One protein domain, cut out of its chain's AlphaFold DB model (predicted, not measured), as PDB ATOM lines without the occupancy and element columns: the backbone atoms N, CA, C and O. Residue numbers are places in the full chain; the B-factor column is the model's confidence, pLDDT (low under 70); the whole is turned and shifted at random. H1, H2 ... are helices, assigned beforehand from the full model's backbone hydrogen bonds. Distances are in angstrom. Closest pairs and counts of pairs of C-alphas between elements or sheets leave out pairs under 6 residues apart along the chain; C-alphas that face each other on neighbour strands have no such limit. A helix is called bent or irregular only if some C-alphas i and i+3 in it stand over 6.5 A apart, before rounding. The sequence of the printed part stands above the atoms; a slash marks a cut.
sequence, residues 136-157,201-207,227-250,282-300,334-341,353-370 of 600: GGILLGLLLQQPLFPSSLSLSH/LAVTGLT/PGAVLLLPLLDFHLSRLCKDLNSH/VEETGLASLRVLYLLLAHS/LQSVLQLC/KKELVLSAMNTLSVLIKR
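Overview. This is residues 136 to 157, 201 to 207, 227 to 250, 282 to 300, 334 to 341 and 353 to 370 of the 600 residues of the protein "ATR interacting protein" of Cynoglossus semilaevis (UniProt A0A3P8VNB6). You are looking at four helices set in a ring, H3, H4, H6 and H5, each touching the next: the three long ones, H3, H4 and H6, have H4 in the middle, and the short H5 closes the ring between H3 and H6. Two more short helices sit toward one end of this group, H1 on the last part of H4 and H2 on the first part of H3, and a long loop, residues 144 to 157, follows H1. The printed part has 98 residues in six separate pieces, with six named helices in the order H1, H2, H3, H4, H5, H6 and no named strand; its class is all helix. It is compact, with a radius of gyration of the C-alphas of 12.7 A and spans of 39, 29 and 22 A.

Along the chain. Find C-alpha 136 at (35.562, 42.760, -58.417), the first printed residue; from there H1 runs over residues 136 to 143, 10.3 A from first to last C-alpha. Residues 144 to 157 hold no named element. After a cut, look for H2 at residues 201 to 207, 9.8 A long. After the next cut comes H3, residues 227 to 250, the longest helix, which begins with C-alpha 227 at (37.273, 51.502, -57.824) and measures 36.9 A. It has a kink of 32 degrees near residue 235 and is irregular, but only just: C-alphas 231 and 234 are 6.9 A apart. Read on to H4, residues 282 to 299, 25.8 A long, then to H5, residues 334 to 341, 10.8 A long. H6 covers residues 353 to 370 and is 25.9 A long; it ends with C-alpha 370 at (52.634, 47.857, -59.372).

Arrangement. Begin at the two hubs, H3 and H4, which touch three other helices each. They touch one another, the closest C-alphas being those of Leu 236 and Ser 289 at 5.5 A, and run opposite ways at a shallow tilt of 33 degrees, only just short of steep. H4 touches H6, with the C-alphas of Tyr 294 and Thr 363 closest at 5.0 A; the two run the same way at a shallow tilt of 17 degrees. H6, with residues 356 to 364 alone, touches H5; the closest C-alphas are those of Cys 341 and Val 357, 5.1 A apart, and the helices run opposite ways at a steep tilt of 41 degrees. H3, with residues 237 to 244 alone, touches H5; look at the C-alphas of Ser 241 and Ser 336, the closest at 6.1 A. H3 and H6 are apart, and H4 and H5 are only just apart, 8.2 A at their closest. Now go to H1, which H4 touches with residues 292 to 299 alone; the closest C-alphas, those of Leu 139 and His 299, are 6.6 A apart, and the helices run opposite ways at a shallow tilt of 26 degrees. H3 touches H2 with residues 228 to 235 alone, closest at the C-alphas of Gly 205 and Gly 228, 4.4 A apart. H1 and H2 are close but not clearly touching, with one pair of C-alphas within 8 A. In H1, H2, H4, H5 and H6 every O i to N i+4 pair is within hydrogen-bond range; in H3 it is 15 of 20.

Size, cuts and confidence. The two C-alphas farthest apart, those of Gly 137 and His 250, are 40.1 A from each other. Five cuts break the printed part: look for gaps between C-alphas of 15.6 A from 157 to 201, 11.4 A from 207 to 227, 12.8 A from 250 to 282, 16.1 A from 300 to 334 and 10.0 A from 341 to 353. The five links between successive helices run across these cuts. The mean pLDDT of the printed part is 86.6, and residue 250 is the one printed residue under 70 in this model.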
ATOM      1  N   GLY A 136      36.094  42.384 -59.732       79.56
ATOM      2  CA  GLY A 136      35.562  42.760 -58.417       79.56
ATOM      3  C   GLY A 136      35.016  41.567 -57.621       79.56
ATOM      4  O   GLY A 136      35.248  41.487 -56.420       79.56
ATOM      5  N   GLY A 137      34.394  40.592 -58.292       81.12
ATOM      6  CA  GLY A 137      33.942  39.338 -57.682       81.12
ATOM      7  C   GLY A 137      35.093  38.412 -57.281       81.12
ATOM      8  O   GLY A 137      35.017  37.776 -56.234       81.12
ATOM      9  N   ILE A 138      36.187  38.384 -58.054       84.75
ATOM     10  CA  ILE A 138      37.415  37.653 -57.686       84.75
ATOM     11  C   ILE A 138      38.039  38.275 -56.434       84.75
ATOM     12  O   ILE A 138      38.306  37.564 -55.469       84.75
ATOM     13  N   LEU A 139      38.231  39.600 -56.422       87.00
ATOM     14  CA  LEU A 139      38.776  40.311 -55.263       87.00
ATOM     15  C   LEU A 139      37.881  40.134 -54.033       87.00
ATOM     16  O   LEU A 139      38.379  39.821 -52.958       87.00
ATOM     17  N   LEU A 140      36.563  40.265 -54.189       86.56
ATOM     18  CA  LEU A 140      35.610  40.024 -53.109       86.56
ATOM     19  C   LEU A 140      35.705  38.583 -52.589       86.56
ATOM     20  O   LEU A 140      35.722  38.374 -51.381       86.56
ATOM     21  N   GLY A 141      35.829  37.603 -53.486       85.50
ATOM     22  CA  GLY A 141      36.049  36.206 -53.124       85.50
ATOM     23  C   GLY A 141      37.309  36.011 -52.283       85.50
ATOM     24  O   GLY A 141      37.242  35.330 -51.267       85.50
ATOM     25  N   LEU A 142      38.424  36.651 -52.652       86.94
ATOM     26  CA  LEU A 142      39.684  36.606 -51.897       86.94
ATOM     27  C   LEU A 142      39.579  37.304 -50.534       86.94
ATOM     28  O   LEU A 142      40.081  36.788 -49.542       86.94
ATOM     29  N   LEU A 143      38.903  38.452 -50.472       87.75
ATOM     30  CA  LEU A 143      38.692  39.210 -49.235       87.75
ATOM     31  C   LEU A 143      37.792  38.482 -48.226       87.75
ATOM     32  O   LEU A 143      37.915  38.700 -47.021       87.75
ATOM     33  N   LEU A 144      36.881  37.637 -48.715       85.00
ATOM     34  CA  LEU A 144      35.964  36.846 -47.895       85.00
ATOM     35  C   LEU A 144      36.520  35.463 -47.516       85.00
ATOM     36  O   LEU A 144      35.847  34.735 -46.787       85.00
ATOM     37  N   GLN A 145      37.727  35.091 -47.965       82.94
ATOM     38  CA  GLN A 145      38.383  33.869 -47.495       82.94
ATOM     39  C   GLN A 145      38.666  33.971 -45.991       82.94
ATOM     40  O   GLN A 145      39.168  34.986 -45.508       82.94
ATOM     41  N   GLN A 146      38.324  32.918 -45.243       77.94
ATOM     42  CA  GLN A 146      38.554  32.842 -43.801       77.94
ATOM     43  C   GLN A 146      39.395  31.605 -43.461       77.94
ATOM     44  O   GLN A 146      39.028  30.508 -43.898       77.94
ATOM     45  N   PRO A 147      40.464  31.748 -42.655       73.88
ATOM     46  CA  PRO A 147      41.068  32.997 -42.159       73.88
ATOM     47  C   PRO A 147      41.957  33.698 -43.209       73.88
ATOM     48  O   PRO A 147      42.430  33.069 -44.158       73.88
ATOM     49  N   LEU A 148      42.216  35.001 -43.037       76.12
ATOM     50  CA  LEU A 148      43.160  35.746 -43.876       76.12
ATOM     51  C   LEU A 148      44.593  35.483 -43.398       76.12
ATOM     52  O   LEU A 148      45.199  36.326 -42.736       76.12
ATOM     53  N   PHE A 149      45.134  34.312 -43.743       73.31
ATOM     54  CA  PHE A 149      46.505  33.932 -43.390       73.31
ATOM     55  C   PHE A 149      47.502  35.037 -43.797       73.31
ATOM     56  O   PHE A 149      47.414  35.531 -44.934       73.31
ATOM     57  N   PRO A 150      48.430  35.448 -42.910       70.94
ATOM     58  CA  PRO A 150      48.818  34.826 -41.629       70.94
ATOM     59  C   PRO A 150      47.938  35.127 -40.403       70.94
ATOM     60  O   PRO A 150      48.075  34.482 -39.369       70.94
ATOM     61  N   SER A 151      47.013  36.082 -40.490       79.50
ATOM     62  CA  SER A 151      46.111  36.381 -39.371       79.50
ATOM     63  C   SER A 151      45.049  35.289 -39.194       79.50
ATOM     64  O   SER A 151      44.602  34.699 -40.181       79.50
ATOM     65  N   SER A 152      44.588  35.048 -37.959       81.25
ATOM     66  CA  SER A 152      43.396  34.210 -37.731       81.25
ATOM     67  C   SER A 152      42.089  34.975 -37.997       81.25
ATOM     68  O   SER A 152      41.015  34.383 -38.122       81.25
ATOM     69  N   LEU A 153      42.196  36.297 -38.155       82.25
ATOM     70  CA  LEU A 153      41.094  37.203 -38.421       82.25
ATOM     71  C   LEU A 153      40.679  37.217 -39.893       82.25
ATOM     72  O   LEU A 153      41.387  36.809 -40.812       82.25
ATOM     73  N   SER A 154      39.476  37.728 -40.111       85.81
ATOM     74  CA  SER A 154      38.875  37.924 -41.419       85.81
ATOM     75  C   SER A 154      38.402  39.362 -41.562       85.81
ATOM     76  O   SER A 154      38.304  40.113 -40.587       85.81
ATOM     77  N   LEU A 155      38.044  39.746 -42.785       85.19
ATOM     78  CA  LEU A 155      37.535  41.083 -43.055       85.19
ATOM     79  C   LEU A 155      36.267  41.408 -42.244       85.19
ATOM     80  O   LEU A 155      36.081  42.552 -41.836       85.19
ATOM     81  N   SER A 156      35.416  40.418 -41.946       84.25
ATOM     82  CA  SER A 156      34.231  40.643 -41.108       84.25
ATOM     83  C   SER A 156      34.596  41.016 -39.674       84.25
ATOM     84  O   SER A 156      33.876  41.800 -39.060       84.25
ATOM     85  N   HIS A 157      35.716  40.506 -39.149       86.81
ATOM     86  CA  HIS A 157      36.214  40.909 -37.837       86.81
ATOM     87  C   HIS A 157      36.690  42.364 -37.858       86.81
ATOM     88  O   HIS A 157      36.243  43.135 -37.017       86.81
ATOM     89  N   LEU A 201      31.563  53.184 -45.217       86.62
ATOM     90  CA  LEU A 201      32.354  53.356 -46.433       86.62
ATOM     91  C   LEU A 201      32.918  52.020 -46.935       86.62
ATOM     92  O   LEU A 201      32.765  51.695 -48.113       86.62
ATOM     93  N   ALA A 202      33.493  51.213 -46.042       87.94
ATOM     94  CA  ALA A 202      34.038  49.904 -46.386       87.94
ATOM     95  C   ALA A 202      32.948  48.936 -46.883       87.94
ATOM     96  O   ALA A 202      33.135  48.279 -47.907       87.94
ATOM     97  N   VAL A 203      31.778  48.903 -46.231       87.94
ATOM     98  CA  VAL A 203      30.613  48.121 -46.682       87.94
ATOM     99  C   VAL A 203      30.144  48.597 -48.056       87.94
ATOM    100  O   VAL A 203      29.935  47.775 -48.945       87.94
ATOM    101  N   THR A 204      30.075  49.912 -48.279       88.31
ATOM    102  CA  THR A 204      29.764  50.487 -49.599       88.31
ATOM    103  C   THR A 204      30.785  50.048 -50.653       88.31
ATOM    104  O   THR A 204      30.410  49.721 -51.781       88.31
ATOM    105  N   GLY A 205      32.069  49.986 -50.294       86.62
ATOM    106  CA  GLY A 205      33.140  49.437 -51.125       86.62
ATOM    107  C   GLY A 205      32.900  47.987 -51.526       86.62
ATOM    108  O   GLY A 205      32.922  47.669 -52.715       86.62
ATOM    109  N   LEU A 206      32.584  47.124 -50.560       89.50
ATOM    110  CA  LEU A 206      32.263  45.713 -50.807       89.50
ATOM    111  C   LEU A 206      31.022  45.545 -51.690       89.50
ATOM    112  O   LEU A 206      31.031  44.728 -52.611       89.50
ATOM    113  N   THR A 207      29.977  46.344 -51.465       88.06
ATOM    114  CA  THR A 207      28.782  46.353 -52.321       88.06
ATOM    115  C   THR A 207      29.119  46.801 -53.745       88.06
ATOM    116  O   THR A 207      28.624  46.224 -54.708       88.06
ATOM    117  N   PRO A 227      37.401  50.223 -58.531       82.12
ATOM    118  CA  PRO A 227      37.273  51.502 -57.824       82.12
ATOM    119  C   PRO A 227      36.567  51.377 -56.464       82.12
ATOM    120  O   PRO A 227      36.796  52.182 -55.564       82.12
ATOM    121  N   GLY A 228      35.732  50.345 -56.275       82.88
ATOM    122  CA  GLY A 228      35.128  50.029 -54.976       82.88
ATOM    123  C   GLY A 228      36.147  49.650 -53.892       82.88
ATOM    124  O   GLY A 228      35.877  49.873 -52.716       82.88
ATOM    125  N   ALA A 229      37.326  49.148 -54.272       88.31
ATOM    126  CA  ALA A 229      38.391  48.746 -53.353       88.31
ATOM    127  C   ALA A 229      38.989  49.931 -52.576       88.31
ATOM    128  O   ALA A 229      39.350  49.784 -51.410       88.31
ATOM    129  N   VAL A 230      39.036  51.120 -53.188       87.62
ATOM    130  CA  VAL A 230      39.573  52.351 -52.575       87.62
ATOM    131  C   VAL A 230      38.804  52.730 -51.305       87.62
ATOM    132  O   VAL A 230      39.377  53.260 -50.359       87.62
ATOM    133  N   LEU A 231      37.514  52.394 -51.242       87.88
ATOM    134  CA  LEU A 231      36.650  52.705 -50.103       87.88
ATOM    135  C   LEU A 231      36.995  51.912 -48.831       87.88
ATOM    136  O   LEU A 231      36.525  52.266 -47.753       87.88
ATOM    137  N   LEU A 232      37.826  50.868 -48.936       88.25
ATOM    138  CA  LEU A 232      38.338  50.131 -47.781       88.25
ATOM    139  C   LEU A 232      39.588  50.786 -47.170       88.25
ATOM    140  O   LEU A 232      39.888  50.524 -46.007       88.25
ATOM    141  N   LEU A 233      40.303  51.645 -47.908       89.62
ATOM    142  CA  LEU A 233      41.574  52.229 -47.460       89.62
ATOM    143  C   LEU A 233      41.476  52.990 -46.125       89.62
ATOM    144  O   LEU A 233      42.337  52.758 -45.280       89.62
ATOM    145  N   PRO A 234      40.443  53.817 -45.861       88.00
ATOM    146  CA  PRO A 234      40.353  54.547 -44.593       88.00
ATOM    147  C   PRO A 234      40.198  53.640 -43.366       88.00
ATOM    148  O   PRO A 234      40.669  53.974 -42.282       88.00
ATOM    149  N   LEU A 235      39.552  52.479 -43.525       87.25
ATOM    150  CA  LEU A 235      39.443  51.488 -42.454       87.25
ATOM    151  C   LEU A 235      40.814  50.873 -42.144       87.25
ATOM    152  O   LEU A 235      41.184  50.736 -40.980       87.25
ATOM    153  N   LEU A 236      41.577  50.531 -43.184       90.50
ATOM    154  CA  LEU A 236      42.920  49.966 -43.032       90.50
ATOM    155  C   LEU A 236      43.884  50.982 -42.418       90.50
ATOM    156  O   LEU A 236      44.648  50.625 -41.527       90.50
ATOM    157  N   ASP A 237      43.801  52.244 -42.840       88.06
ATOM    158  CA  ASP A 237      44.629  53.332 -42.312       88.06
ATOM    159  C   ASP A 237      44.419  53.513 -40.809       88.06
ATOM    160  O   ASP A 237      45.382  53.619 -40.051       88.06
ATOM    161  N   PHE A 238      43.166  53.439 -40.355       86.06
ATOM    162  CA  PHE A 238      42.834  53.494 -38.936       86.06
ATOM    163  C   PHE A 238      43.495  52.359 -38.133       86.06
ATOM    164  O   PHE A 238      44.128  52.617 -37.105       86.06
ATOM    165  N   HIS A 239      43.375  51.107 -38.589       86.81
ATOM    166  CA  HIS A 239      43.937  49.958 -37.872       86.81
ATOM    167  C   HIS A 239      45.471  49.939 -37.899       86.81
ATOM    168  O   HIS A 239      46.089  49.669 -36.868       86.81
ATOM    169  N   LEU A 240      46.089  50.274 -39.034       89.62
ATOM    170  CA  LEU A 240      47.547  50.335 -39.164       89.62
ATOM    171  C   LEU A 240      48.137  51.500 -38.362       89.62
ATOM    172  O   LEU A 240      49.113  51.304 -37.643       89.62
ATOM    173  N   SER A 241      47.501  52.674 -38.380       88.00
ATOM    174  CA  SER A 241      47.907  53.813 -37.548       88.00
ATOM    175  C   SER A 241      47.800  53.502 -36.052       88.00
ATOM    176  O   SER A 241      48.656  53.918 -35.270       88.00
ATOM    177  N   ARG A 242      46.759  52.766 -35.628       86.19
ATOM    178  CA  ARG A 242      46.624  52.295 -34.237       86.19
ATOM    179  C   ARG A 242      47.765  51.348 -33.867       86.19
ATOM    180  O   ARG A 242      48.357  51.533 -32.808       86.19
ATOM    181  N   LEU A 243      48.093  50.393 -34.739       87.19
ATOM    182  CA  LEU A 243      49.215  49.478 -34.524       87.19
ATOM    183  C   LEU A 243      50.549  50.233 -34.411       87.19
ATOM    184  O   LEU A 243      51.311  49.982 -33.484       87.19
ATOM    185  N   CYS A 244      50.821  51.186 -35.306       87.25
ATOM    186  CA  CYS A 244      52.066  51.960 -35.271       87.25
ATOM    187  C   CYS A 244      52.208  52.748 -33.958       87.25
ATOM    188  O   CYS A 244      53.274  52.761 -33.346       87.25
ATOM    189  N   LYS A 245      51.121  53.365 -33.472       86.38
ATOM    190  CA  LYS A 245      51.111  54.076 -32.180       86.38
ATOM    191  C   LYS A 245      51.398  53.150 -30.999       86.38
ATOM    192  O   LYS A 245      52.166  53.526 -30.115       86.38
ATOM    193  N   ASP A 246      50.802  51.962 -30.998       85.31
ATOM    194  CA  ASP A 246      51.007  50.956 -29.955       85.31
ATOM    195  C   ASP A 246      52.479  50.516 -29.900       85.31
ATOM    196  O   ASP A 246      53.123  50.607 -28.853       85.31
ATOM    197  N   LEU A 247      53.069  50.191 -31.055       81.75
ATOM    198  CA  LEU A 247      54.483  49.818 -31.166       81.75
ATOM    199  C   LEU A 247      55.429  50.940 -30.698       81.75
ATOM    200  O   LEU A 247      56.373  50.675 -29.951       81.75
ATOM    201  N   ASN A 248      55.145  52.198 -31.045       78.69
ATOM    202  CA  ASN A 248      55.949  53.351 -30.617       78.69
ATOM    203  C   ASN A 248      55.847  53.630 -29.101       78.69
ATOM    204  O   ASN A 248      56.816  54.069 -28.471       78.69
ATOM    205  N   SER A 249      54.702  53.337 -28.476       76.19
ATOM    206  CA  SER A 249      54.537  53.438 -27.016       76.19
ATOM    207  C   SER A 249      55.374  52.395 -26.255       76.19
ATOM    208  O   SER A 249      55.908  52.651 -25.169       76.19
ATOM    209  N   HIS A 250      55.570  51.223 -26.861       61.81
ATOM    210  CA  HIS A 250      56.409  50.166 -26.309       61.81
ATOM    211  C   HIS A 250      57.909  50.474 -26.416       61.81
ATOM    212  O   HIS A 250      58.657  50.121 -25.508       61.81
ATOM    213  N   VAL A 282      46.033  43.702 -30.986       84.94
ATOM    214  CA  VAL A 282      46.267  44.805 -31.940       84.94
ATOM    215  C   VAL A 282      47.178  44.341 -33.083       84.94
ATOM    216  O   VAL A 282      46.922  44.663 -34.243       84.94
ATOM    217  N   GLU A 283      48.179  43.509 -32.775       86.88
ATOM    218  CA  GLU A 283      49.085  42.894 -33.751       86.88
ATOM    219  C   GLU A 283      48.333  42.025 -34.775       86.88
ATOM    220  O   GLU A 283      48.585  42.109 -35.973       86.88
ATOM    221  N   GLU A 284      47.357  41.233 -34.332       87.00
ATOM    222  CA  GLU A 284      46.552  40.378 -35.210       87.00
ATOM    223  C   GLU A 284      45.582  41.175 -36.093       87.00
ATOM    224  O   GLU A 284      45.410  40.877 -37.277       87.00
ATOM    225  N   THR A 285      45.007  42.243 -35.536       87.25
ATOM    226  CA  THR A 285      44.196  43.211 -36.289       87.25
ATOM    227  C   THR A 285      45.043  43.899 -37.365       87.25
ATOM    228  O   THR A 285      44.599  44.080 -38.502       87.25
ATOM    229  N   GLY A 286      46.290  44.241 -37.037       89.12
ATOM    230  CA  GLY A 286      47.251  44.801 -37.980       89.12
ATOM    231  C   GLY A 286      47.677  43.822 -39.073       89.12
ATOM    232  O   GLY A 286      47.675  44.202 -40.241       89.12
ATOM    233  N   LEU A 287      47.949  42.554 -38.738       90.38
ATOM    234  CA  LEU A 287      48.249  41.499 -39.718       90.38
ATOM    235  C   LEU A 287      47.105  41.315 -40.717       90.38
ATOM    236  O   LEU A 287      47.334  41.282 -41.926       90.38
ATOM    237  N   ALA A 288      45.865  41.260 -40.227       90.50
ATOM    238  CA  ALA A 288      44.689  41.195 -41.086       90.50
ATOM    239  C   ALA A 288      44.573  42.435 -41.982       90.50
ATOM    240  O   ALA A 288      44.299  42.312 -43.177       90.50
ATOM    241  N   SER A 289      44.840  43.626 -41.438       91.56
ATOM    242  CA  SER A 289      44.811  44.878 -42.202       91.56
ATOM    243  C   SER A 289      45.882  44.910 -43.297       91.56
ATOM    244  O   SER A 289      45.574  45.267 -44.434       91.56
ATOM    245  N   LEU A 290      47.112  44.467 -43.005       92.56
ATOM    246  CA  LEU A 290      48.185  44.331 -43.995       92.56
ATOM    247  C   LEU A 290      47.821  43.308 -45.071       92.56
ATOM    248  O   LEU A 290      48.016  43.563 -46.256       92.56
ATOM    249  N   ARG A 291      47.231  42.170 -44.687       92.88
ATOM    250  CA  ARG A 291      46.812  41.142 -45.643       92.88
ATOM    251  C   ARG A 291      45.714  41.647 -46.577       92.88
ATOM    252  O   ARG A 291      45.779  41.396 -47.780       92.88
ATOM    253  N   VAL A 292      44.730  42.380 -46.054       92.12
ATOM    254  CA  VAL A 292      43.713  43.042 -46.881       92.12
ATOM    255  C   VAL A 292      44.377  44.068 -47.799       92.12
ATOM    256  O   VAL A 292      44.141  44.018 -49.003       92.12
ATOM    257  N   LEU A 293      45.254  44.936 -47.280       93.56
ATOM    258  CA  LEU A 293      45.970  45.934 -48.081       93.56
ATOM    259  C   LEU A 293      46.768  45.290 -49.223       93.56
ATOM    260  O   LEU A 293      46.652  45.730 -50.364       93.56
ATOM    261  N   TYR A 294      47.497  44.207 -48.949       93.50
ATOM    262  CA  TYR A 294      48.200  43.406 -49.951       93.50
ATOM    263  C   TYR A 294      47.259  42.942 -51.070       93.50
ATOM    264  O   TYR A 294      47.579  43.089 -52.248       93.50
ATOM    265  N   LEU A 295      46.083  42.399 -50.730       91.62
ATOM    266  CA  LEU A 295      45.117  41.916 -51.723       91.62
ATOM    267  C   LEU A 295      44.535  43.065 -52.553       91.62
ATOM    268  O   LEU A 295      44.424  42.947 -53.775       91.62
ATOM    269  N   LEU A 296      44.204  44.194 -51.923       91.38
ATOM    270  CA  LEU A 296      43.724  45.377 -52.640       91.38
ATOM    271  C   LEU A 296      44.797  45.896 -53.605       91.38
ATOM    272  O   LEU A 296      44.514  46.099 -54.787       91.38
ATOM    273  N   LEU A 297      46.039  46.020 -53.129       91.50
ATOM    274  CA  LEU A 297      47.179  46.422 -53.943       91.50
ATOM    275  C   LEU A 297      47.476  45.419 -55.045       91.50
ATOM    276  O   LEU A 297      47.838  45.854 -56.118       91.50
ATOM    277  N   ALA A 298      47.293  44.110 -54.866       90.12
ATOM    278  CA  ALA A 298      47.548  43.105 -55.903       90.12
ATOM    279  C   ALA A 298      46.491  43.087 -57.025       90.12
ATOM    280  O   ALA A 298      46.796  42.691 -58.160       90.12
ATOM    281  N   HIS A 299      45.275  43.580 -56.744       87.44
ATOM    282  CA  HIS A 299      44.122  43.451 -57.640       87.44
ATOM    283  C   HIS A 299      43.452  44.761 -58.098       87.44
ATOM    284  O   HIS A 299      42.643  44.687 -59.018       87.44
ATOM    285  N   SER A 300      43.794  45.939 -57.552       88.62
ATOM    286  CA  SER A 300      43.241  47.245 -57.975       88.62
ATOM    287  C   SER A 300      44.338  48.242 -58.359       88.62
ATOM    288  O   SER A 300      45.278  48.427 -57.594       88.62
ATOM    289  N   LEU A 334      51.233  54.568 -46.593       88.38
ATOM    290  CA  LEU A 334      52.613  54.274 -46.980       88.38
ATOM    291  C   LEU A 334      53.545  54.479 -45.783       88.38
ATOM    292  O   LEU A 334      54.344  53.600 -45.478       88.38
ATOM    293  N   GLN A 335      53.382  55.587 -45.056       87.44
ATOM    294  CA  GLN A 335      54.147  55.842 -43.835       87.44
ATOM    295  C   GLN A 335      53.935  54.755 -42.780       87.44
ATOM    296  O   GLN A 335      54.906  54.297 -42.189       87.44
ATOM    297  N   SER A 336      52.693  54.309 -42.573       87.56
ATOM    298  CA  SER A 336      52.394  53.232 -41.625       87.56
ATOM    299  C   SER A 336      53.097  51.931 -42.020       87.56
ATOM    300  O   SER A 336      53.699  51.279 -41.175       87.56
ATOM    301  N   VAL A 337      53.089  51.560 -43.306       90.75
ATOM    302  CA  VAL A 337      53.807  50.365 -43.790       90.75
ATOM    303  C   VAL A 337      55.320  50.508 -43.596       90.75
ATOM    304  O   VAL A 337      55.954  49.566 -43.129       90.75
ATOM    305  N   LEU A 338      55.896  51.676 -43.896       89.00
ATOM    306  CA  LEU A 338      57.326  51.940 -43.701       89.00
ATOM    307  C   LEU A 338      57.732  51.867 -42.222       89.00
ATOM    308  O   LEU A 338      58.705  51.194 -41.896       89.00
ATOM    309  N   GLN A 339      56.946  52.468 -41.326       88.44
ATOM    310  CA  GLN A 339      57.171  52.402 -39.877       88.44
ATOM    311  C   GLN A 339      57.110  50.963 -39.352       88.44
ATOM    312  O   GLN A 339      57.904  50.583 -38.495       88.44
ATOM    313  N   LEU A 340      56.197  50.139 -39.877       87.69
ATOM    314  CA  LEU A 340      56.109  48.724 -39.509       87.69
ATOM    315  C   LEU A 340      57.334  47.924 -39.962       87.69
ATOM    316  O   LEU A 340      57.734  46.999 -39.258       87.69
ATOM    317  N   CYS A 341      57.942  48.278 -41.096       86.94
ATOM    318  CA  CYS A 341      59.203  47.679 -41.525       86.94
ATOM    319  C   CYS A 341      60.359  48.059 -40.581       86.94
ATOM    320  O   CYS A 341      61.123  47.184 -40.180       86.94
ATOM    321  N   LYS A 353      55.557  39.734 -34.192       80.69
ATOM    322  CA  LYS A 353      56.214  40.950 -34.704       80.69
ATOM    323  C   LYS A 353      57.064  40.673 -35.940       80.69
ATOM    324  O   LYS A 353      57.050  41.468 -36.873       80.69
ATOM    325  N   LYS A 354      57.763  39.532 -35.983       82.88
ATOM    326  CA  LYS A 354      58.501  39.113 -37.187       82.88
ATOM    327  C   LYS A 354      57.552  38.945 -38.372       82.88
ATOM    328  O   LYS A 354      57.807  39.475 -39.446       82.88
ATOM    329  N   GLU A 355      56.425  38.275 -38.158       86.69
ATOM    330  CA  GLU A 355      55.411  38.058 -39.192       86.69
ATOM    331  C   GLU A 355      54.752  39.360 -39.680       86.69
ATOM    332  O   GLU A 355      54.485  39.507 -40.876       86.69
ATOM    333  N   LEU A 356      54.558  40.339 -38.788       88.81
ATOM    334  CA  LEU A 356      54.103  41.690 -39.140       88.81
ATOM    335  C   LEU A 356      55.068  42.384 -40.101       88.81
ATOM    336  O   LEU A 356      54.642  42.893 -41.136       88.81
ATOM    337  N   VAL A 357      56.360  42.366 -39.782       88.50
ATOM    338  CA  VAL A 357      57.412  43.002 -40.590       88.50
ATOM    339  C   VAL A 357      57.515  42.333 -41.957       88.50
ATOM    340  O   VAL A 357      57.520  43.013 -42.981       88.50
ATOM    341  N   LEU A 358      57.507  40.998 -42.000       88.19
ATOM    342  CA  LEU A 358      57.511  40.238 -43.253       88.19
ATOM    343  C   LEU A 358      56.265  40.539 -44.102       88.19
ATOM    344  O   LEU A 358      56.360  40.694 -45.320       88.19
ATOM    345  N   SER A 359      55.094  40.670 -43.473       89.50
ATOM    346  CA  SER A 359      53.850  41.041 -44.160       89.50
ATOM    347  C   SER A 359      53.898  42.473 -44.702       89.50
ATOM    348  O   SER A 359      53.427  42.726 -45.814       89.50
ATOM    349  N   ALA A 360      54.495  43.408 -43.958       92.31
ATOM    350  CA  ALA A 360      54.693  44.790 -44.387       92.31
ATOM    351  C   ALA A 360      55.661  44.871 -45.580       92.31
ATOM    352  O   ALA A 360      55.326  45.488 -46.592       92.31
ATOM    353  N   MET A 361      56.788  44.156 -45.530       90.88
ATOM    354  CA  MET A 361      57.762  44.064 -46.627       90.88
ATOM    355  C   MET A 361      57.161  43.449 -47.896       90.88
ATOM    356  O   MET A 361      57.337  43.983 -48.990       90.88
ATOM    357  N   ASN A 362      56.371  42.381 -47.762       91.31
ATOM    358  CA  ASN A 362      55.653  41.778 -48.886       91.31
ATOM    359  C   ASN A 362      54.624  42.740 -49.502       91.31
ATOM    360  O   ASN A 362      54.498  42.837 -50.725       91.31
ATOM    361  N   THR A 363      53.912  43.489 -48.659       92.50
ATOM    362  CA  THR A 363      52.971  44.528 -49.102       92.50
ATOM    363  C   THR A 363      53.702  45.641 -49.856       92.50
ATOM    364  O   THR A 363      53.250  46.061 -50.923       92.50
ATOM    365  N   LEU A 364      54.865  46.063 -49.358       92.69
ATOM    366  CA  LEU A 364      55.721  47.061 -49.991       92.69
ATOM    367  C   LEU A 364      56.286  46.576 -51.337       92.69
ATOM    368  O   LEU A 364      56.243  47.314 -52.318       92.69
ATOM    369  N   SER A 365      56.736  45.320 -51.417       92.12
ATOM    370  CA  SER A 365      57.200  44.684 -52.658       92.12
ATOM    371  C   SER A 365      56.116  44.715 -53.740       92.12
ATOM    372  O   SER A 365      56.371  45.125 -54.874       92.12
ATOM    373  N   VAL A 366      54.870  44.366 -53.395       92.88
ATOM    374  CA  VAL A 366      53.743  44.434 -54.340       92.88
ATOM    375  C   VAL A 366      53.400  45.869 -54.730       92.88
ATOM    376  O   VAL A 366      53.129  46.110 -55.907       92.88
ATOM    377  N   LEU A 367      53.431  46.819 -53.788       91.69
ATOM    378  CA  LEU A 367      53.210  48.234 -54.091       91.69
ATOM    379  C   LEU A 367      54.222  48.736 -55.127       91.69
ATOM    380  O   LEU A 367      53.824  49.329 -56.128       91.69
ATOM    381  N   ILE A 368      55.508  48.444 -54.926       90.44
ATOM    382  CA  ILE A 368      56.583  48.862 -55.833       90.44
ATOM    383  C   ILE A 368      56.391  48.223 -57.208       90.44
ATOM    384  O   ILE A 368      56.271  48.954 -58.182       90.44
ATOM    385  N   LYS A 369      56.216  46.893 -57.291       90.00
ATOM    386  CA  LYS A 369      55.995  46.180 -58.570       90.00
ATOM    387  C   LYS A 369      54.829  46.728 -59.391       90.00
ATOM    388  O   LYS A 369      54.778  46.534 -60.604       90.00
ATOM    389  N   ARG A 370      53.839  47.329 -58.730       88.75
ATOM    390  CA  ARG A 370      52.634  47.857 -59.372       88.75
ATOM    391  C   ARG A 370      52.632  49.364 -59.565       88.75
ATOM    392  O   ARG A 370      51.703  49.875 -60.183       88.75
TER     393      ARG A 370